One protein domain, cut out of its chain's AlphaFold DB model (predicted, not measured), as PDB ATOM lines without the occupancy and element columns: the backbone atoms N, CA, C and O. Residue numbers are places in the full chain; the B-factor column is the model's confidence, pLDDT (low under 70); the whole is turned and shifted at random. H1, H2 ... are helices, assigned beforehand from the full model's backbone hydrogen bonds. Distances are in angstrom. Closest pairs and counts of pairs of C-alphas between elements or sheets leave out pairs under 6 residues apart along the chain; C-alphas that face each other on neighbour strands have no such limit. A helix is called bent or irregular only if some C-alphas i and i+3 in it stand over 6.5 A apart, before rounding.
ATOM      1  N   HIS A 172     155.416 342.072 312.473       79.00
ATOM      2  CA  HIS A 172     154.658 342.534 311.304       79.00
ATOM      3  C   HIS A 172     155.471 343.493 310.430       79.00
ATOM      4  O   HIS A 172     155.478 343.359 309.208       79.00
ATOM      5  N   GLU A 173     156.183 344.437 311.045       84.94
ATOM      6  CA  GLU A 173     157.048 345.375 310.324       84.94
ATOM      7  C   GLU A 173     158.193 344.644 309.605       84.94
ATOM      8  O   GLU A 173     158.412 344.846 308.409       84.94
ATOM      9  N   GLN A 174     158.858 343.717 310.302       86.25
ATOM     10  CA  GLN A 174     159.893 342.860 309.722       86.25
ATOM     11  C   GLN A 174     159.345 341.998 308.583       86.25
ATOM     12  O   GLN A 174     159.996 341.889 307.551       86.25
ATOM     13  N   LEU A 175     158.145 341.421 308.729       87.38
ATOM     14  CA  LEU A 175     157.529 340.611 307.677       87.38
ATOM     15  C   LEU A 175     157.265 341.441 306.417       87.38
ATOM     16  O   LEU A 175     157.606 341.008 305.319       87.38
ATOM     17  N   THR A 176     156.696 342.638 306.571       87.75
ATOM     18  CA  THR A 176     156.433 343.552 305.449       87.75
ATOM     19  C   THR A 176     157.729 343.977 304.760       87.75
ATOM     20  O   THR A 176     157.797 343.978 303.533       87.75
ATOM     21  N   SER A 177     158.778 344.275 305.532       89.81
ATOM     22  CA  SER A 177     160.090 344.654 305.000       89.81
ATOM     23  C   SER A 177     160.788 343.501 304.262       89.81
ATOM     24  O   SER A 177     161.210 343.673 303.113       89.81
ATOM     25  N   SER A 178     160.856 342.307 304.864       88.69
ATOM     26  CA  SER A 178     161.446 341.119 304.233       88.69
ATOM     27  C   SER A 178     160.680 340.724 302.967       88.69
ATOM     28  O   SER A 178     161.300 340.451 301.939       88.69
ATOM     29  N   LYS A 179     159.341 340.788 302.991       88.88
ATOM     30  CA  LYS A 179     158.496 340.547 301.815       88.88
ATOM     31  C   LYS A 179     158.725 341.587 300.721       88.88
ATOM     32  O   LYS A 179     158.843 341.215 299.559       88.88
ATOM     33  N   GLY A 180     158.816 342.870 301.071       90.19
ATOM     34  CA  GLY A 180     159.107 343.939 300.112       90.19
ATOM     35  C   GLY A 180     160.435 343.718 299.388       90.19
ATOM     36  O   GLY A 180     160.487 343.799 298.165       90.19
ATOM     37  N   THR A 181     161.474 343.335 300.134       91.12
ATOM     38  CA  THR A 181     162.810 343.066 299.576       91.12
ATOM     39  C   THR A 181     162.822 341.817 298.688       91.12
ATOM     40  O   THR A 181     163.428 341.811 297.618       91.12
ATOM     41  N   LEU A 182     162.114 340.760 299.099       90.81
ATOM     42  CA  LEU A 182     161.937 339.559 298.285       90.81
ATOM     43  C   LEU A 182     161.227 339.881 296.962       90.81
ATOM     44  O   LEU A 182     161.706 339.480 295.905       90.81
ATOM     45  N   LEU A 183     160.122 340.633 297.021       90.94
ATOM     46  CA  LEU A 183     159.359 341.039 295.840       90.94
ATOM     47  C   LEU A 183     160.197 341.897 294.894       90.94
ATOM     48  O   LEU A 183     160.162 341.684 293.683       90.94
ATOM     49  N   GLU A 184     160.977 342.833 295.436       92.38
ATOM     50  CA  GLU A 184     161.922 343.648 294.670       92.38
ATOM     51  C   GLU A 184     162.920 342.762 293.905       92.38
ATOM     52  O   GLU A 184     163.030 342.875 292.682       92.38
ATOM     53  N   ALA A 185     163.566 341.809 294.590       91.75
ATOM     54  CA  ALA A 185     164.509 340.877 293.971       91.75
ATOM     55  C   ALA A 185     163.849 340.007 292.886       91.75
ATOM     56  O   ALA A 185     164.378 339.885 291.779       91.75
ATOM     57  N   THR A 186     162.668 339.438 293.159       92.06
ATOM     58  CA  THR A 186     161.945 338.622 292.171       92.06
ATOM     59  C   THR A 186     161.485 339.443 290.968       92.06
ATOM     60  O   THR A 186     161.542 338.952 289.845       92.06
ATOM     61  N   ASN A 187     161.092 340.706 291.160       91.62
ATOM     62  CA  ASN A 187     160.659 341.583 290.071       91.62
ATOM     63  C   ASN A 187     161.812 341.947 289.133       91.62
ATOM     64  O   ASN A 187     161.629 341.930 287.913       91.62
ATOM     65  N   ILE A 188     163.001 342.228 289.679       91.94
ATOM     66  CA  ILE A 188     164.205 342.467 288.872       91.94
ATOM     67  C   ILE A 188     164.526 341.223 288.040       91.94
ATOM     68  O   ILE A 188     164.708 341.330 286.825       91.94
ATOM     69  N   LEU A 189     164.531 340.040 288.666       92.50
ATOM     70  CA  LEU A 189     164.799 338.780 287.974       92.50
ATOM     71  C   LEU A 189     163.770 338.505 286.868       92.50
ATOM     72  O   LEU A 189     164.150 338.213 285.737       92.50
ATOM     73  N   THR A 190     162.475 338.661 287.150       92.06
ATOM     74  CA  THR A 190     161.401 338.491 286.158       92.06
ATOM     75  C   THR A 190     161.524 339.480 285.000       92.06
ATOM     76  O   THR A 190     161.293 339.105 283.849       92.06
ATOM     77  N   GLY A 191     161.918 340.728 285.275       91.12
ATOM     78  CA  GLY A 191     162.213 341.724 284.245       91.12
ATOM     79  C   GLY A 191     163.307 341.248 283.290       91.12
ATOM     80  O   GLY A 191     163.098 341.236 282.081       91.12
ATOM     81  N   GLN A 192     164.424 340.762 283.834       91.44
ATOM     82  CA  GLN A 192     165.532 340.237 283.034       91.44
ATOM     83  C   GLN A 192     165.175 338.954 282.273       91.44
ATOM     84  O   GLN A 192     165.537 338.795 281.109       91.44
ATOM     85  N   LEU A 193     164.389 338.058 282.874       91.62
ATOM     86  CA  LEU A 193     163.907 336.845 282.206       91.62
ATOM     87  C   LEU A 193     162.987 337.151 281.015       91.62
ATOM     88  O   LEU A 193     162.956 336.383 280.054       91.62
ATOM     89  N   ARG A 194     162.227 338.256 281.041       90.62
ATOM     90  CA  ARG A 194     161.462 338.707 279.864       90.62
ATOM     91  C   ARG A 194     162.390 339.128 278.732       90.62
ATOM     92  O   ARG A 194     162.137 338.761 277.592       90.62
ATOM     93  N   THR A 195     163.470 339.831 279.057       89.81
ATOM     94  CA  THR A 195     164.477 340.243 278.080       89.81
ATOM     95  C   THR A 195     165.194 339.047 277.457       89.81
ATOM     96  O   THR A 195     165.309 338.989 276.237       89.81
ATOM     97  N   VAL A 196     165.580 338.049 278.262       90.31
ATOM     98  CA  VAL A 196     166.160 336.791 277.757       90.31
ATOM     99  C   VAL A 196     165.205 336.077 276.810       90.31
ATOM    100  O   VAL A 196     165.627 335.622 275.755       90.31
ATOM    101  N   SER A 197     163.913 336.005 277.133       89.56
ATOM    102  CA  SER A 197     162.962 335.371 276.216       89.56
ATOM    103  C   SER A 197     162.780 336.130 274.909       89.56
ATOM    104  O   SER A 197     162.550 335.479 273.902       89.56
ATOM    105  N   GLY A 198     162.938 337.456 274.907       89.06
ATOM    106  CA  GLY A 198     163.012 338.222 273.663       89.06
ATOM    107  C   GLY A 198     164.229 337.839 272.814       89.06
ATOM    108  O   GLY A 198     164.122 337.762 271.599       89.06
ATOM    109  N   PHE A 199     165.371 337.521 273.435       90.69
ATOM    110  CA  PHE A 199     166.532 336.995 272.702       90.69
ATOM    111  C   PHE A 199     166.299 335.591 272.150       90.69
ATOM    112  O   PHE A 199     166.795 335.266 271.082       90.69
ATOM    113  N   CYS A 200     165.504 334.775 272.834       91.12
ATOM    114  CA  CYS A 200     165.161 333.430 272.378       91.12
ATOM    115  C   CYS A 200     164.236 333.389 271.150       91.12
ATOM    116  O   CYS A 200     163.996 332.301 270.633       91.12
ATOM    117  N   GLU A 201     163.711 334.531 270.695       91.69
ATOM    118  CA  GLU A 201     162.986 334.634 269.421       91.69
ATOM    119  C   GLU A 201     163.940 334.674 268.212       91.69
ATOM    120  O   GLU A 201     163.523 334.375 267.096       91.69
ATOM    121  N   ASP A 202     165.219 335.005 268.425       92.38
ATOM    122  CA  ASP A 202     166.258 334.971 267.396       92.38
ATOM    123  C   ASP A 202     166.808 333.542 267.238       92.38
ATOM    124  O   ASP A 202     167.290 332.935 268.198       92.38
ATOM    125  N   GLU A 203     166.753 332.998 266.017       88.94
ATOM    126  CA  GLU A 203     167.187 331.625 265.719       88.94
ATOM    127  C   GLU A 203     168.679 331.385 266.008       88.94
ATOM    128  O   GLU A 203     169.059 330.293 266.442       88.94
ATOM    129  N   VAL A 204     169.532 332.396 265.813       90.44
ATOM    130  CA  VAL A 204     170.975 332.300 266.074       90.44
ATOM    131  C   VAL A 204     171.215 332.231 267.578       90.44
ATOM    132  O   VAL A 204     171.918 331.341 268.059       90.44
ATOM    133  N   PHE A 205     170.563 333.108 268.344       90.25
ATOM    134  CA  PHE A 205     170.673 333.100 269.803       90.25
ATOM    135  C   PHE A 205     170.099 331.817 270.415       90.25
ATOM    136  O   PHE A 205     170.714 331.228 271.304       90.25
ATOM    137  N   ALA A 206     168.943 331.355 269.932       88.25
ATOM    138  CA  ALA A 206     168.309 330.128 270.404       88.25
ATOM    139  C   ALA A 206     169.160 328.879 270.121       88.25
ATOM    140  O   ALA A 206     169.152 327.943 270.920       88.25
ATOM    141  N   THR A 207     169.925 328.875 269.024       89.12
ATOM    142  CA  THR A 207     170.872 327.795 268.711       89.12
ATOM    143  C   THR A 207     172.068 327.813 269.663       89.12
ATOM    144  O   THR A 207     172.457 326.770 270.189       89.12
ATOM    145  N   ASP A 208     172.612 328.998 269.949       88.44
ATOM    146  CA  ASP A 208     173.794 329.147 270.802       88.44
ATOM    147  C   ASP A 208     173.494 328.985 272.302       88.44
ATOM    148  O   ASP A 208     174.354 328.503 273.041       88.44
ATOM    149  N   PHE A 209     172.305 329.390 272.764       90.94
ATOM    150  CA  PHE A 209     171.885 329.437 274.176       90.94
ATOM    151  C   PHE A 209     170.589 328.640 274.435       90.94
ATOM    152  O   PHE A 209     169.764 329.009 275.275       90.94
ATOM    153  N   GLY A 210     170.381 327.530 273.720       88.06
ATOM    154  CA  GLY A 210     169.140 326.747 273.802       88.06
ATOM    155  C   GLY A 210     168.783 326.274 275.220       88.06
ATOM    156  O   GLY A 210     167.615 326.315 275.613       88.06
ATOM    157  N   ALA A 211     169.785 325.908 276.026       89.12
ATOM    158  CA  ALA A 211     169.614 325.530 277.430       89.12
ATOM    159  C   ALA A 211     169.065 326.692 278.279       89.12
ATOM    160  O   ALA A 211     168.099 326.511 279.029       89.12
ATOM    161  N   LEU A 212     169.620 327.896 278.111       89.88
ATOM    162  CA  LEU A 212     169.126 329.115 278.752       89.88
ATOM    163  C   LEU A 212     167.692 329.457 278.331       89.88
ATOM    164  O   LEU A 212     166.889 329.846 279.179       89.88
ATOM    165  N   CYS A 213     167.347 329.290 277.055       91.38
ATOM    166  CA  CYS A 213     166.004 329.582 276.553       91.38
ATOM    167  C   CYS A 213     164.944 328.666 277.166       91.38
ATOM    168  O   CYS A 213     163.930 329.155 277.677       91.38
ATOM    169  N   VAL A 214     165.210 327.357 277.211       90.69
ATOM    170  CA  VAL A 214     164.334 326.379 277.873       90.69
ATOM    171  C   VAL A 214     164.211 326.685 279.367       90.69
ATOM    172  O   VAL A 214     163.096 326.771 279.887       90.69
ATOM    173  N   TRP A 215     165.333 326.928 280.051       93.25
ATOM    174  CA  TRP A 215     165.335 327.277 281.472       93.25
ATOM    175  C   TRP A 215     164.565 328.570 281.763       93.25
ATOM    176  O   TRP A 215     163.761 328.594 282.695       93.25
ATOM    177  N   SER A 216     164.746 329.618 280.951       90.69
ATOM    178  CA  SER A 216     164.135 330.938 281.164       90.69
ATOM    179  C   SER A 216     162.605 330.880 281.193       90.69
ATOM    180  O   SER A 216     161.966 331.600 281.961       90.69
ATOM    181  N   ASN A 217     162.009 329.978 280.409       88.31
ATOM    182  CA  ASN A 217     160.568 329.756 280.396       88.31
ATOM    183  C   ASN A 217     160.095 328.992 281.640       88.31
ATOM    184  O   ASN A 217     159.081 329.367 282.231       88.31
ATOM    185  N   SER A 218     160.839 327.975 282.085       89.12
ATOM    186  CA  SER A 218     160.503 327.199 283.287       89.12
ATOM    187  C   SER A 218     160.641 328.021 284.574       89.12
ATOM    188  O   SER A 218     159.750 328.000 285.426       89.12
ATOM    189  N   ILE A 219     161.725 328.790 284.718       89.62
ATOM    190  CA  ILE A 219     161.991 329.557 285.943       89.62
ATOM    191  C   ILE A 219     161.000 330.710 286.149       89.62
ATOM    192  O   ILE A 219     160.682 331.025 287.293       89.62
ATOM    193  N   LYS A 220     160.435 331.301 285.085       87.62
ATOM    194  CA  LYS A 220     159.399 332.348 285.206       87.62
ATOM    195  C   LYS A 220     158.202 331.896 286.033       87.62
ATOM    196  O   LYS A 220     157.728 332.650 286.878       87.62
ATOM    197  N   TRP A 221     157.713 330.676 285.800       84.81
ATOM    198  CA  TRP A 221     156.595 330.133 286.570       84.81
ATOM    199  C   TRP A 221     156.966 329.980 288.050       84.81
ATOM    200  O   TRP A 221     156.204 330.390 288.922       84.81
ATOM    201  N   TYR A 222     158.169 329.470 288.327       86.75
ATOM    202  CA  TYR A 222     158.652 329.267 289.691       86.75
ATOM    203  C   TYR A 222     158.871 330.593 290.440       86.75
ATOM    204  O   TYR A 222     158.422 330.744 291.573       86.75
ATOM    205  N   VAL A 223     159.476 331.594 289.795       87.56
ATOM    206  CA  VAL A 223     159.679 332.932 290.380       87.56
ATOM    207  C   VAL A 223     158.346 333.641 290.618       87.56
ATOM    208  O   VAL A 223     158.168 334.243 291.675       87.56
ATOM    209  N   ASN A 224     157.384 333.526 289.696       85.38
ATOM    210  CA  ASN A 224     156.046 334.084 289.897       85.38
ATOM    211  C   ASN A 224     155.346 333.450 291.108       85.38
ATOM    212  O   ASN A 224     154.738 334.166 291.900       85.38
ATOM    213  N   ARG A 225     155.486 332.132 291.291       83.44
ATOM    214  CA  ARG A 225     154.957 331.400 292.451       83.44
ATOM    215  C   ARG A 225     155.583 331.879 293.769       83.44
ATOM    216  O   ARG A 225     154.858 332.154 294.713       83.44
ATOM    217  N   ILE A 226     156.903 332.082 293.805       82.38
ATOM    218  CA  ILE A 226     157.618 332.670 294.959       82.38
ATOM    219  C   ILE A 226     157.156 334.111 295.233       82.38
ATOM    220  O   ILE A 226     157.088 334.543 296.380       82.38
ATOM    221  N   SER A 227     156.845 334.879 294.190       79.06
ATOM    222  CA  SER A 227     156.385 336.262 294.338       79.06
ATOM    223  C   SER A 227     154.916 336.385 294.766       79.06
ATOM    224  O   SER A 227     154.473 337.478 295.125       79.06
ATOM    225  N   ASP A 228     154.143 335.296 294.744       78.75
ATOM    226  CA  ASP A 228     152.731 335.343 295.098       78.75
ATOM    227  C   ASP A 228     152.551 335.529 296.610       78.75
ATOM    228  O   ASP A 228     152.959 334.731 297.450       78.75
ATOM    229  N   SER A 229     151.887 336.624 296.970       61.66
ATOM    230  CA  SER A 229     151.576 336.982 298.349       61.66
ATOM    231  C   SER A 229     150.739 335.955 299.118       61.66
ATOM    232  O   SER A 229     150.832 335.932 300.347       61.66
ATOM    233  N   SER A 230     149.931 335.147 298.426       62.47
ATOM    234  CA  SER A 230     149.084 334.106 299.022       62.47
ATOM    235  C   SER A 230     149.880 332.869 299.446       62.47
ATOM    236  O   SER A 230     149.469 332.119 300.329       62.47
ATOM    237  N   PHE A 231     151.072 332.713 298.879       61.16
ATOM    238  CA  PHE A 231     151.891 331.519 298.981       61.16
ATOM    239  C   PHE A 231     152.643 331.381 300.310       61.16
ATOM    240  O   PHE A 231     152.926 330.284 300.776       61.16
ATOM    241  N   PHE A 232     152.910 332.499 300.990       62.34
ATOM    242  CA  PHE A 232     153.639 332.522 302.268       62.34
ATOM    243  C   PHE A 232     152.875 331.900 303.453       62.34
ATOM    244  O   PHE A 232     153.390 331.887 304.580       62.34
ATOM    245  N   TYR A 233     151.650 331.423 303.211       55.47
ATOM    246  CA  TYR A 233     150.772 330.781 304.187       55.47
ATOM    247  C   TYR A 233     150.742 329.245 304.071       55.47
ATOM    248  O   TYR A 233     150.294 328.597 305.023       55.47
ATOM    249  N   GLU A 234     151.247 328.666 302.972       56.69
ATOM    250  CA  GLU A 234     151.398 327.215 302.802       56.69
ATOM    251  C   GLU A 234     152.749 326.750 303.365       56.69
ATOM    252  O   GLU A 234     153.813 327.286 303.063       56.69
ATOM    253  N   GLN A 235     152.692 325.793 304.294       53.19
ATOM    254  CA  GLN A 235     153.772 325.503 305.244       53.19
ATOM    255  C   GLN A 235     154.799 324.467 304.749       53.19
ATOM    256  O   GLN A 235     155.806 324.268 305.428       53.19
ATOM    257  N   ASP A 236     154.569 323.868 303.577       56.03
ATOM    258  CA  ASP A 236     155.264 322.661 303.093       56.03
ATOM    259  C   ASP A 236     156.133 322.894 301.843       56.03
ATOM    260  O   ASP A 236     156.511 321.963 301.134       56.03
ATOM    261  N   GLU A 237     156.468 324.149 301.561       64.25
ATOM    262  CA  GLU A 237     157.178 324.544 300.344       64.25
ATOM    263  C   GLU A 237     158.708 324.492 300.491       64.25
ATOM    264  O   GLU A 237     159.296 324.955 301.474       64.25
ATOM    265  N   GLU A 238     159.366 323.931 299.474       74.75
ATOM    266  CA  GLU A 238     160.816 323.751 299.423       74.75
ATOM    267  C   GLU A 238     161.543 325.096 299.217       74.75
ATOM    268  O   GLU A 238     161.123 325.960 298.446       74.75
ATOM    269  N   LYS A 239     162.664 325.288 299.917       83.69
ATOM    270  CA  LYS A 239     163.444 326.533 299.917       83.69
ATOM    271  C   LYS A 239     164.059 326.828 298.526       83.69
ATOM    272  O   LYS A 239     164.698 325.936 297.968       83.69
ATOM    273  N   PRO A 240     163.968 328.066 297.991       84.75
ATOM    274  CA  PRO A 240     164.490 328.428 296.673       84.75
ATOM    275  C   PRO A 240     166.001 328.687 296.726       84.75
ATOM    276  O   PRO A 240     166.454 329.830 296.739       84.75
ATOM    277  N   THR A 241     166.792 327.620 296.806       87.31
ATOM    278  CA  THR A 241     168.259 327.697 296.721       87.31
ATOM    279  C   THR A 241     168.713 327.997 295.289       87.31
ATOM    280  O   THR A 241     167.968 327.772 294.333       87.31
ATOM    281  N   ILE A 242     169.960 328.456 295.115       85.25
ATOM    282  CA  ILE A 242     170.574 328.627 293.780       85.25
ATOM    283  C   ILE A 242     170.449 327.343 292.951       85.25
ATOM    284  O   ILE A 242     170.012 327.387 291.805       85.25
ATOM    285  N   GLU A 243     170.792 326.196 293.540       86.00
ATOM    286  CA  GLU A 243     170.715 324.895 292.869       86.00
ATOM    287  C   GLU A 243     169.291 324.597 292.398       86.00
ATOM    288  O   GLU A 243     169.094 324.173 291.259       86.00
ATOM    289  N   LYS A 244     168.282 324.888 293.231       85.88
ATOM    290  CA  LYS A 244     166.879 324.701 292.862       85.88
ATOM    291  C   LYS A 244     166.464 325.633 291.729       85.88
ATOM    292  O   LYS A 244     165.827 325.182 290.785       85.88
ATOM    293  N   LEU A 245     166.861 326.904 291.791       85.88
ATOM    294  CA  LEU A 245     166.574 327.901 290.756       85.88
ATOM    295  C   LEU A 245     167.209 327.528 289.407       85.88
ATOM    296  O   LEU A 245     166.602 327.740 288.359       85.88
ATOM    297  N   LEU A 246     168.400 326.929 289.411       86.81
ATOM    298  CA  LEU A 246     169.069 326.466 288.191       86.81
ATOM    299  C   LEU A 246     168.520 325.124 287.674       86.81
ATOM    300  O   LEU A 246     168.582 324.874 286.474       86.81
ATOM    301  N   SER A 247     167.948 324.287 288.545       86.62
ATOM    302  CA  SER A 247     167.415 322.953 288.212       86.62
ATOM    303  C   SER A 247     165.892 322.898 288.022       86.62
ATOM    304  O   SER A 247     165.319 321.812 287.950       86.62
ATOM    305  N   VAL A 248     165.210 324.047 287.903       85.44
ATOM    306  CA  VAL A 248     163.742 324.101 287.709       85.44
ATOM    307  C   VAL A 248     163.291 323.338 286.457       85.44
ATOM    308  O   VAL A 248     162.194 322.780 286.435       85.44
ATOM    309  N   SER A 249     164.114 323.310 285.406       83.00
ATOM    310  CA  SER A 249     163.814 322.563 284.185       83.00
ATOM    311  C   SER A 249     164.393 321.152 284.260       83.00
ATOM    312  O   SER A 249     165.602 320.987 284.360       83.00
ATOM    313  N   SER A 250     163.548 320.126 284.136       77.19
ATOM    314  CA  SER A 250     164.001 318.730 284.035       77.19
ATOM    315  C   SER A 250     164.662 318.405 282.690       77.19
ATOM    316  O   SER A 250     165.298 317.363 282.550       77.19
ATOM    317  N   SER A 251     164.504 319.281 281.693       81.00
ATOM    318  CA  SER A 251     165.008 319.084 280.332       81.00
ATOM    319  C   SER A 251     166.452 319.551 280.138       81.00
ATOM    320  O   SER A 251     167.035 319.267 279.095       81.00
ATOM    321  N   VAL A 252     167.029 320.272 281.106       85.44
ATOM    322  CA  VAL A 252     168.363 320.882 281.005       85.44
ATOM    323  C   VAL A 252     169.098 320.740 282.335       85.44
ATOM    324  O   VAL A 252     168.499 320.854 283.400       85.44
ATOM    325  N   THR A 253     170.410 320.502 282.293       88.00
ATOM    326  CA  THR A 253     171.221 320.413 283.519       88.00
ATOM    327  C   THR A 253     171.541 321.799 284.091       88.00
ATOM    328  O   THR A 253     171.804 322.741 283.341       88.00
ATOM    329  N   SER A 254     171.590 321.920 285.423       86.94
ATOM    330  CA  SER A 254     171.946 323.171 286.116       86.94
ATOM    331  C   SER A 254     173.300 323.733 285.672       86.94
ATOM    332  O   SER A 254     173.455 324.946 285.559       86.94
ATOM    333  N   ASP A 255     174.260 322.861 285.356       88.81
ATOM    334  CA  ASP A 255     175.607 323.258 284.937       88.81
ATOM    335  C   ASP A 255     175.632 323.868 283.532       88.81
ATOM    336  O   ASP A 255     176.423 324.771 283.263       88.81
ATOM    337  N   GLN A 256     174.782 323.386 282.616       88.94
ATOM    338  CA  GLN A 256     174.632 323.987 281.286       88.94
ATOM    339  C   GLN A 256     174.043 325.392 281.397       88.94
ATOM    340  O   GLN A 256     174.592 326.328 280.824       88.94
ATOM    341  N   VAL A 257     172.990 325.550 282.202       89.94
ATOM    342  CA  VAL A 257     172.362 326.854 282.454       89.94
ATOM    343  C   VAL A 257     173.351 327.823 283.104       89.94
ATOM    344  O   VAL A 257     173.473 328.960 282.659       89.94
ATOM    345  N   ALA A 258     174.094 327.381 284.123       88.81
ATOM    346  CA  ALA A 258     175.078 328.217 284.806       88.81
ATOM    347  C   ALA A 258     176.165 328.735 283.850       88.81
ATOM    348  O   ALA A 258     176.482 329.926 283.873       88.81
ATOM    349  N   ARG A 259     176.688 327.868 282.968       90.81
ATOM    350  CA  ARG A 259     177.676 328.254 281.947       90.81
ATOM    351  C   ARG A 259     177.109 329.238 280.927       90.81
ATOM    352  O   ARG A 259     177.780 330.209 280.588       90.81
ATOM    353  N   ASP A 260     175.886 329.012 280.457       91.69
ATOM    354  CA  ASP A 260     175.224 329.908 279.506       91.69
ATOM    355  C   ASP A 260     174.993 331.299 280.110       91.69
ATOM    356  O   ASP A 260     175.233 332.312 279.452       91.69
ATOM    357  N   ILE A 261     174.592 331.359 281.384       90.62
ATOM    358  CA  ILE A 261     174.428 332.611 282.134       90.62
ATOM    359  C   ILE A 261     175.759 333.342 282.290       90.62
ATOM    360  O   ILE A 261     175.817 334.553 282.083       90.62
ATOM    361  N   GLU A 262     176.832 332.636 282.643       89.31
ATOM    362  CA  GLU A 262     178.165 333.229 282.774       89.31
ATOM    363  C   GLU A 262     178.658 333.789 281.433       89.31
ATOM    364  O   GLU A 262     179.074 334.948 281.361       89.31
ATOM    365  N   ARG A 263     178.512 333.015 280.349       90.94
ATOM    366  CA  ARG A 263     178.864 333.446 278.989       90.94
ATOM    367  C   ARG A 263     178.056 334.668 278.556       90.94
ATOM    368  O   ARG A 263     178.609 335.570 277.932       90.94
ATOM    369  N   LEU A 264     176.767 334.721 278.894       88.38
ATOM    370  CA  LEU A 264     175.902 335.853 278.565       88.38
ATOM    371  C   LEU A 264     176.224 337.100 279.407       88.38
ATOM    372  O   LEU A 264     176.239 338.216 278.893       88.38
ATOM    373  N   ASN A 265     176.530 336.932 280.691       89.25
ATOM    374  CA  ASN A 265     176.895 338.045 281.566       89.25
ATOM    375  C   ASN A 265     178.286 338.622 281.245       89.25
ATOM    376  O   ASN A 265     178.504 339.811 281.471       89.25
ATOM    377  N   ALA A 266     179.198 337.842 280.651       86.69
ATOM    378  CA  ALA A 266     180.512 338.328 280.217       86.69
ATOM    379  C   ALA A 266     180.429 339.497 279.211       86.69
ATOM    380  O   ALA A 266     181.315 340.356 279.187       86.69
ATOM    381  N   TYR A 267     179.345 339.590 278.432       85.00
ATOM    382  CA  TYR A 267     179.100 340.727 277.539       85.00
ATOM    383  C   TYR A 267     178.934 342.052 278.300       85.00
ATOM    384  O   TYR A 267     179.366 343.090 277.804       85.00
ATOM    385  N   CYS A 268     178.396 342.029 279.524       82.19
ATOM    386  CA  CYS A 268     178.261 343.225 280.362       82.19
ATOM    387  C   CYS A 268     179.577 343.679 280.998       82.19
ATOM    388  O   CYS A 268     179.729 344.859 281.320       82.19
ATOM    389  N   THR A 269     180.519 342.755 281.187       73.81
ATOM    390  CA  THR A 269     181.853 343.058 281.720       73.81
ATOM    391  C   THR A 269     182.745 343.680 280.646       73.81
ATOM    392  O   THR A 269     183.526 344.583 280.941       73.81
ATOM    393  N   ASN A 270     182.606 343.225 279.397       70.19
ATOM    394  CA  ASN A 270     183.462 343.638 278.284       70.19
ATOM    395  C   ASN A 270     182.947 344.883 277.538       70.19
ATOM    396  O   ASN A 270     183.760 345.643 277.014       70.19
ATOM    397  N   ASP A 271     181.631 345.122 277.508       66.25
ATOM    398  CA  ASP A 271     181.033 346.303 276.877       66.25
ATOM    399  C   ASP A 271     180.010 346.982 277.804       66.25
ATOM    400  O   ASP A 271     178.850 346.588 277.935       66.25
ATOM    401  N   SER A 272     180.447 348.066 278.450       58.38
ATOM    402  CA  SER A 272     179.658 348.804 279.445       58.38
ATOM    403  C   SER A 272     178.469 349.588 278.866       58.38
ATOM    404  O   SER A 272     177.691 350.162 279.643       58.38
ATOM    405  N   LYS A 273     178.311 349.622 277.530       60.88
ATOM    406  CA  LYS A 273     177.270 350.385 276.815       60.88
ATOM    407  C   LYS A 273     176.056 349.557 276.391       60.88
ATOM    408  O   LYS A 273     175.105 350.124 275.846       60.88
ATOM    409  N   VAL A 274     176.045 348.252 276.652       73.75
ATOM    410  CA  VAL A 274     174.893 347.397 276.347       73.75
ATOM    411  C   VAL A 274     173.711 347.808 277.235       73.75
ATOM    412  O   VAL A 274     173.733 347.625 278.451       73.75
ATOM    413  N   LYS A 275     172.659 348.373 276.624       76.81
ATOM    414  CA  LYS A 275     171.452 348.870 277.324       76.81
ATOM    415  C   LYS A 275     170.714 347.789 278.123       76.81
ATOM    416  O   LYS A 275     169.939 348.115 279.014       76.81
ATOM    417  N   THR A 276     170.948 346.527 277.787       83.56
ATOM    418  CA  THR A 276     170.354 345.347 278.419       83.56
ATOM    419  C   THR A 276     171.000 344.990 279.760       83.56
ATOM    420  O   THR A 276     170.415 344.252 280.541       83.56
ATOM    421  N   CYS A 277     172.206 345.489 280.030       87.56
ATOM    422  CA  CYS A 277     172.934 345.197 281.255       87.56
ATOM    423  C   CYS A 277     172.407 346.056 282.405       87.56
ATOM    424  O   CYS A 277     172.498 347.287 282.363       87.56
ATOM    425  N   VAL A 278     171.900 345.409 283.452       88.69
ATOM    426  CA  VAL A 278     171.323 346.076 284.621       88.69
ATOM    427  C   VAL A 278     172.253 345.956 285.817       88.69
ATOM    428  O   VAL A 278     172.803 344.894 286.104       88.69
ATOM    429  N   GLU A 279     172.436 347.076 286.507       88.06
ATOM    430  CA  GLU A 279     173.133 347.135 287.785       88.06
ATOM    431  C   GLU A 279     172.174 346.741 288.910       88.06
ATOM    432  O   GLU A 279     171.037 347.215 288.965       88.06
ATOM    433  N   ILE A 280     172.624 345.857 289.798       89.75
ATOM    434  CA  ILE A 280     171.808 345.376 290.914       89.75
ATOM    435  C   ILE A 280     172.020 346.287 292.123       89.75
ATOM    436  O   ILE A 280     173.171 346.518 292.499       89.75
ATOM    437  N   PRO A 281     170.943 346.779 292.769       89.06
ATOM    438  CA  PRO A 281     171.064 347.548 293.998       89.06
ATOM    439  C   PRO A 281     171.915 346.827 295.048       89.06
ATOM    440  O   PRO A 281     171.785 345.619 295.251       89.06
ATOM    441  N   ILE A 282     172.761 347.582 295.752       85.06
ATOM    442  CA  ILE A 282     173.758 347.043 296.693       85.06
ATOM    443  C   ILE A 282     173.111 346.153 297.764       85.06
ATOM    444  O   ILE A 282     173.677 345.134 298.145       85.06
ATOM    445  N   HIS A 283     171.907 346.500 298.234       84.56
ATOM    446  CA  HIS A 283     171.198 345.725 299.256       84.56
ATOM    447  C   HIS A 283     170.683 344.365 298.761       84.56
ATOM    448  O   HIS A 283     170.410 343.494 299.587       84.56
ATOM    449  N   LEU A 284     170.574 344.177 297.442       87.56
ATOM    450  CA  LEU A 284     170.123 342.939 296.803       87.56
ATOM    451  C   LEU A 284     171.268 342.111 296.220       87.56
ATOM    452  O   LEU A 284     171.071 340.929 295.945       87.56
ATOM    453  N   ASN A 285     172.438 342.715 296.011       86.62
ATOM    454  CA  ASN A 285     173.582 342.043 295.415       86.62
ATOM    455  C   ASN A 285     174.344 341.226 296.470       86.62
ATOM    456  O   ASN A 285     175.123 341.765 297.257       86.62
ATOM    457  N   GLN A 286     174.110 339.915 296.481       84.12
ATOM    458  CA  GLN A 286     174.784 338.965 297.368       84.12
ATOM    459  C   GLN A 286     175.582 337.915 296.598       84.12
ATOM    460  O   GLN A 286     175.755 336.795 297.077       84.12
ATOM    461  N   ASP A 287     176.080 338.277 295.416       81.44
ATOM    462  CA  ASP A 287     176.867 337.377 294.582       81.44
ATOM    463  C   ASP A 287     178.038 336.766 295.385       81.44
ATOM    464  O   ASP A 287     178.883 337.506 295.907       81.44
ATOM    465  N   PRO A 288     178.141 335.425 295.493       78.56
ATOM    466  CA  PRO A 288     179.258 334.769 296.171       78.56
ATOM    467  C   PRO A 288     180.628 335.201 295.627       78.56
ATOM    468  O   PRO A 288     181.622 335.189 296.359       78.56
ATOM    469  N   ALA A 289     180.686 335.617 294.361       79.88
ATOM    470  CA  ALA A 289     181.870 336.136 293.693       79.88
ATOM    471  C   ALA A 289     182.365 337.485 294.262       79.88
ATOM    472  O   ALA A 289     183.558 337.778 294.164       79.88
ATOM    473  N   LEU A 290     181.504 338.271 294.930       80.06
ATOM    474  CA  LEU A 290     181.899 339.505 295.633       80.06
ATOM    475  C   LEU A 290     182.897 339.206 296.754       80.06
ATOM    476  O   LEU A 290     183.911 339.886 296.889       80.06
ATOM    477  N   SER A 291     182.643 338.146 297.533       76.25
ATOM    478  CA  SER A 291     183.532 337.732 298.629       76.25
ATOM    479  C   SER A 291     184.905 337.261 298.138       76.25
ATOM    480  O   SER A 291     185.894 337.356 298.861       76.25
ATOM    481  N   LYS A 292     184.964 336.784 296.889       79.38
ATOM    482  CA  LYS A 292     186.183 336.325 296.213       79.38
ATOM    483  C   LYS A 292     186.897 337.447 295.449       79.38
ATOM    484  O   LYS A 292     187.977 337.210 294.918       79.38
ATOM    485  N   GLY A 293     186.306 338.644 295.376       73.94
ATOM    486  CA  GLY A 293     186.849 339.795 294.652       73.94
ATOM    487  C   GLY A 293     186.834 339.657 293.126       73.94
ATOM    488  O   GLY A 293     187.455 340.464 292.441       73.94
ATOM    489  N   THR A 294     186.146 338.652 292.578       72.88
ATOM    490  CA  THR A 294     186.077 338.410 291.126       72.88
ATOM    491  C   THR A 294     185.011 339.262 290.439       72.88
ATOM    492  O   THR A 294     184.993 339.364 289.217       72.88
ATOM    493  N   VAL A 295     184.122 339.878 291.220       77.19
ATOM    494  CA  VAL A 295     183.009 340.715 290.768       77.19
ATOM    495  C   VAL A 295     182.947 341.957 291.668       77.19
ATOM    496  O   VAL A 295     183.217 341.871 292.864       77.19
ATOM    497  N   SER A 296     182.635 343.124 291.095       78.69
ATOM    498  CA  SER A 296     182.482 344.402 291.816       78.69
ATOM    499  C   SER A 296     181.043 344.610 292.301       78.69
ATOM    500  O   SER A 296     180.100 344.083 291.711       78.69
ATOM    501  N   ILE A 297     180.854 345.450 293.322       76.12
ATOM    502  CA  ILE A 297     179.533 345.846 293.842       76.12
ATOM    503  C   ILE A 297     178.671 346.504 292.746       76.12
ATOM    504  O   ILE A 297     177.456 346.333 292.740       76.12
ATOM    505  N   TYR A 298     179.310 347.180 291.787       79.94
ATOM    506  CA  TYR A 298     178.676 347.874 290.656       79.94
ATOM    507  C   TYR A 298     178.623 347.030 289.373       79.94
ATOM    508  O   TYR A 298     178.527 347.565 288.266       79.94
ATOM    509  N   SER A 299     178.773 345.708 289.489       81.12
ATOM    510  CA  SER A 299     178.740 344.832 288.315       81.12
ATOM    511  C   SER A 299     177.351 344.825 287.690       81.12
ATOM    512  O   SER A 299     176.332 344.834 288.386       81.12
ATOM    513  N   LYS A 300     177.323 344.812 286.358       86.94
ATOM    514  CA  LYS A 300     176.088 344.744 285.581       86.94
ATOM    515  C   LYS A 300     175.881 343.337 285.049       86.94
ATOM    516  O   LYS A 300     176.840 342.666 284.678       86.94
ATOM    517  N   TYR A 301     174.625 342.927 284.965       89.00
ATOM    518  CA  TYR A 301     174.237 341.582 284.558       89.00
ATOM    519  C   TYR A 301     173.109 341.649 283.529       89.00
ATOM    520  O   TYR A 301     172.268 342.545 283.591       89.00
ATOM    521  N   ILE A 302     173.069 340.674 282.620       89.94
ATOM    522  CA  ILE A 302     171.869 340.381 281.822       89.94
ATOM    523  C   ILE A 302     170.971 339.440 282.620       89.94
ATOM    524  O   ILE A 302     169.774 339.660 282.723       89.94
ATOM    525  N   VAL A 303     171.548 338.409 283.244       91.50
ATOM    526  CA  VAL A 303     170.823 337.458 284.095       91.50
ATOM    527  C   VAL A 303     171.444 337.461 285.493       91.50
ATOM    528  O   VAL A 303     172.417 336.745 285.740       91.50
ATOM    529  N   PRO A 304     170.903 338.254 286.435       91.00
ATOM    530  CA  PRO A 304     171.468 338.440 287.772       91.00
ATOM    531  C   PRO A 304     171.108 337.305 288.745       91.00
ATOM    532  O   PRO A 304     170.898 337.554 289.929       91.00
ATOM    533  N   ILE A 305     171.010 336.050 288.285       89.75
ATOM    534  CA  ILE A 305     170.589 334.941 289.158       89.75
ATOM    535  C   ILE A 305     171.599 334.700 290.285       89.75
ATOM    536  O   ILE A 305     171.194 334.558 291.429       89.75
ATOM    537  N   ASN A 306     172.903 334.752 289.999       87.50
ATOM    538  CA  ASN A 306     173.948 334.520 291.003       87.50
ATOM    539  C   ASN A 306     173.998 335.639 292.053       87.50
ATOM    540  O   ASN A 306     174.274 335.375 293.220       87.50
ATOM    541  N   ALA A 307     173.672 336.869 291.647       89.06
ATOM    542  CA  ALA A 307     173.605 338.027 292.530       89.06
ATOM    543  C   ALA A 307     172.336 338.041 293.397       89.06
ATOM    544  O   ALA A 307     172.407 338.373 294.580       89.06
ATOM    545  N   LEU A 308     171.180 337.678 292.825       91.50
ATOM    546  CA  LEU A 308     169.876 337.775 293.489       91.50
ATOM    547  C   LEU A 308     169.467 336.510 294.243       91.50
ATOM    548  O   LEU A 308     168.724 336.611 295.214       91.50
ATOM    549  N   ALA A 309     169.904 335.324 293.825       90.75
ATOM    550  CA  ALA A 309     169.447 334.071 294.418       90.75
ATOM    551  C   ALA A 309     169.769 333.940 295.920       90.75
ATOM    552  O   ALA A 309     168.859 333.561 296.653       90.75
ATOM    553  N   PRO A 310     170.957 334.324 296.437       90.88
ATOM    554  CA  PRO A 310     171.200 334.326 297.885       90.88
ATOM    555  C   PRO A 310     170.271 335.284 298.644       90.88
ATOM    556  O   PRO A 310     169.778 334.962 299.726       90.88
ATOM    557  N   THR A 311     169.972 336.440 298.047       89.38
ATOM    558  CA  THR A 311     169.024 337.419 298.589       89.38
ATOM    559  C   THR A 311     167.609 336.841 298.636       89.38
ATOM    560  O   THR A 311     166.967 336.887 299.685       89.38
ATOM    561  N   ILE A 312     167.141 336.250 297.532       90.81
ATOM    562  CA  ILE A 312     165.843 335.567 297.440       90.81
ATOM    563  C   ILE A 312     165.769 334.457 298.489       90.81
ATOM    564  O   ILE A 312     164.820 334.409 299.262       90.81
ATOM    565  N   GLU A 313     166.796 333.617 298.587       90.75
ATOM    566  CA  GLU A 313     166.875 332.506 299.534       90.75
ATOM    567  C   GLU A 313     166.786 332.977 300.998       90.75
ATOM    568  O   GLU A 313     166.030 332.421 301.811       90.75
ATOM    569  N   ARG A 314     167.551 334.020 301.346       89.62
ATOM    570  CA  ARG A 314     167.569 334.601 302.690       89.62
ATOM    571  C   ARG A 314     166.212 335.187 303.051       89.62
ATOM    572  O   ARG A 314     165.632 334.801 304.067       89.62
ATOM    573  N   TYR A 315     165.699 336.095 302.223       89.62
ATOM    574  CA  TYR A 315     164.449 336.793 302.511       89.62
ATOM    575  C   TYR A 315     163.230 335.879 302.398       89.62
ATOM    576  O   TYR A 315     162.273 336.077 303.141       89.62
ATOM    577  N   TRP A 316     163.280 334.829 301.577       88.69
ATOM    578  CA  TRP A 316     162.301 333.743 301.605       88.69
ATOM    579  C   TRP A 316     162.238 333.083 302.979       88.69
ATOM    580  O   TRP A 316     161.184 333.028 303.612       88.69
ATOM    581  N   THR A 317     163.393 332.635 303.475       88.00
ATOM    582  CA  THR A 317     163.501 331.945 304.766       88.00
ATOM    583  C   THR A 317     163.038 332.842 305.914       88.00
ATOM    584  O   THR A 317     162.326 332.391 306.815       88.00
ATOM    585  N   GLU A 318     163.415 334.122 305.886       88.19
ATOM    586  CA  GLU A 318     162.950 335.109 306.859       88.19
ATOM    587  C   GLU A 318     161.441 335.326 306.779       88.19
ATOM    588  O   GLU A 318     160.781 335.294 307.816       88.19
ATOM    589  N   THR A 319     160.888 335.482 305.576       86.69
ATOM    590  CA  THR A 319     159.453 335.712 305.358       86.69
ATOM    591  C   THR A 319     158.627 334.523 305.847       86.69
ATOM    592  O   THR A 319     157.678 334.731 306.593       86.69
ATOM    593  N   VAL A 320     159.029 333.281 305.549       85.19
ATOM    594  CA  VAL A 320     158.360 332.060 306.048       85.19
ATOM    595  C   VAL A 320     158.468 331.936 307.575       85.19
ATOM    596  O   VAL A 320     157.522 331.554 308.269       85.19
ATOM    597  N   LYS A 321     159.627 332.274 308.154       86.31
ATOM    598  CA  LYS A 321     159.817 332.246 309.613       86.31
ATOM    599  C   LYS A 321     158.975 333.313 310.316       86.31
ATOM    600  O   LYS A 321     158.413 333.043 311.379       86.31
ATOM    601  N   LEU A 322     158.922 334.521 309.760       85.00
ATOM    602  CA  LEU A 322     158.152 335.643 310.290       85.00
ATOM    603  C   LEU A 322     156.649 335.432 310.087       85.00
ATOM    604  O   LEU A 322     155.895 335.720 311.011       85.00
ATOM    605  N   SER A 323     156.215 334.853 308.962       81.75
ATOM    606  CA  SER A 323     154.806 334.524 308.723       81.75
ATOM    607  C   SER A 323     154.298 333.509 309.746       81.75
ATOM    608  O   SER A 323     153.223 333.705 310.310       81.75
ATOM    609  N   ARG A 324     155.107 332.498 310.106       78.38
ATOM    610  CA  ARG A 324     154.786 331.567 311.202       78.38
ATOM    611  C   ARG A 324     154.608 332.290 312.536       78.38
ATOM    612  O   ARG A 324     153.624 332.052 313.227       78.38
ATOM    613  N   LYS A 325     155.530 333.191 312.885       78.12
ATOM    614  CA  LYS A 325     155.446 333.973 314.132       78.12
ATOM    615  C   LYS A 325     154.230 334.893 314.164       78.12
ATOM    616  O   LYS A 325     153.605 335.028 315.209       78.12
TER     617      LYS A 325
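Overview. This is residues 172 to 325 of the 403 residues of an uncharacterized protein of Photobacterium jeanii (UniProt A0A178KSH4). A long helix, H1, has H3 and H7 side by side with it, both running back along it, while H5 makes a corner with H3, meeting it near the first residues of both, and the short H4 packs on H5 and H7. H2 sits by the last turn of H1, and the winding residues 271 to 298, with the small H6, lie away from H3. The printed part has 154 residues, seven named helices, H1 to H7 in chain order, and no named strand: all helix. It is compact, with a radius of gyration of the C-alphas of 15.6 A and spans of 49 by 33 by 25 A.

Arrangement. H1, residues 172 to 199, and H2, residues 203 to 208, are close but not clearly touching, with C-alphas 199 and 205 at 6.4 A. H3, residues 210 to 227, has a kink of 32 degrees near residue 218; it touches H1, closest at C-alphas 183 and 227, 5.8 A, at a shallow tilt of 24 degrees, opposite ways. H4, residues 242 to 246, touches H5, residues 254 to 270, at C-alphas 246 and 254, 4.8 A. With residues 256 to 261 alone, H5 touches H3, about perpendicular at 84 degrees, closest at C-alphas 212 and 257, 5.4 A. H7, residues 305 to 325, touches H1, closest at C-alphas 178 and 315, 5.5 A, at a shallow tilt of 32 degrees, only just short of steep, opposite ways. With residues 305 to 313 alone it touches H4, closest at C-alphas 242 and 309, 5.6 A. H6, residues 288 to 291, is close to H7 but not clearly touching, with C-alphas 288 and 306 at 7.4 A. Every O i to N i+4 pair is within hydrogen-bond range in H1, H2 and H4, against 12 of 14 in H3, 10 of 13 in H5 and 15 of 17 in H7; H6 is too short for one.

Along the chain. H1 begins at C-alpha 172, (154.658, 342.534, 311.304), and is 40.8 A long; H3 is 26.0 A, H5 24.8 A and H7 29.2 A. H7 is only just irregular, with C-alphas 307 and 310 at 6.9 A, and ends at C-alpha 325, (155.446, 333.973, 314.132).

Size, cuts and confidence. The C-alphas farthest apart, of Val 204 and Lys 325, are 50.5 A apart. The printed part has no cut; the links H3 to H4, H5 to H6 and H6 to H7 are long. Residues 229 to 237 and 271 to 273 have pLDDT under 70.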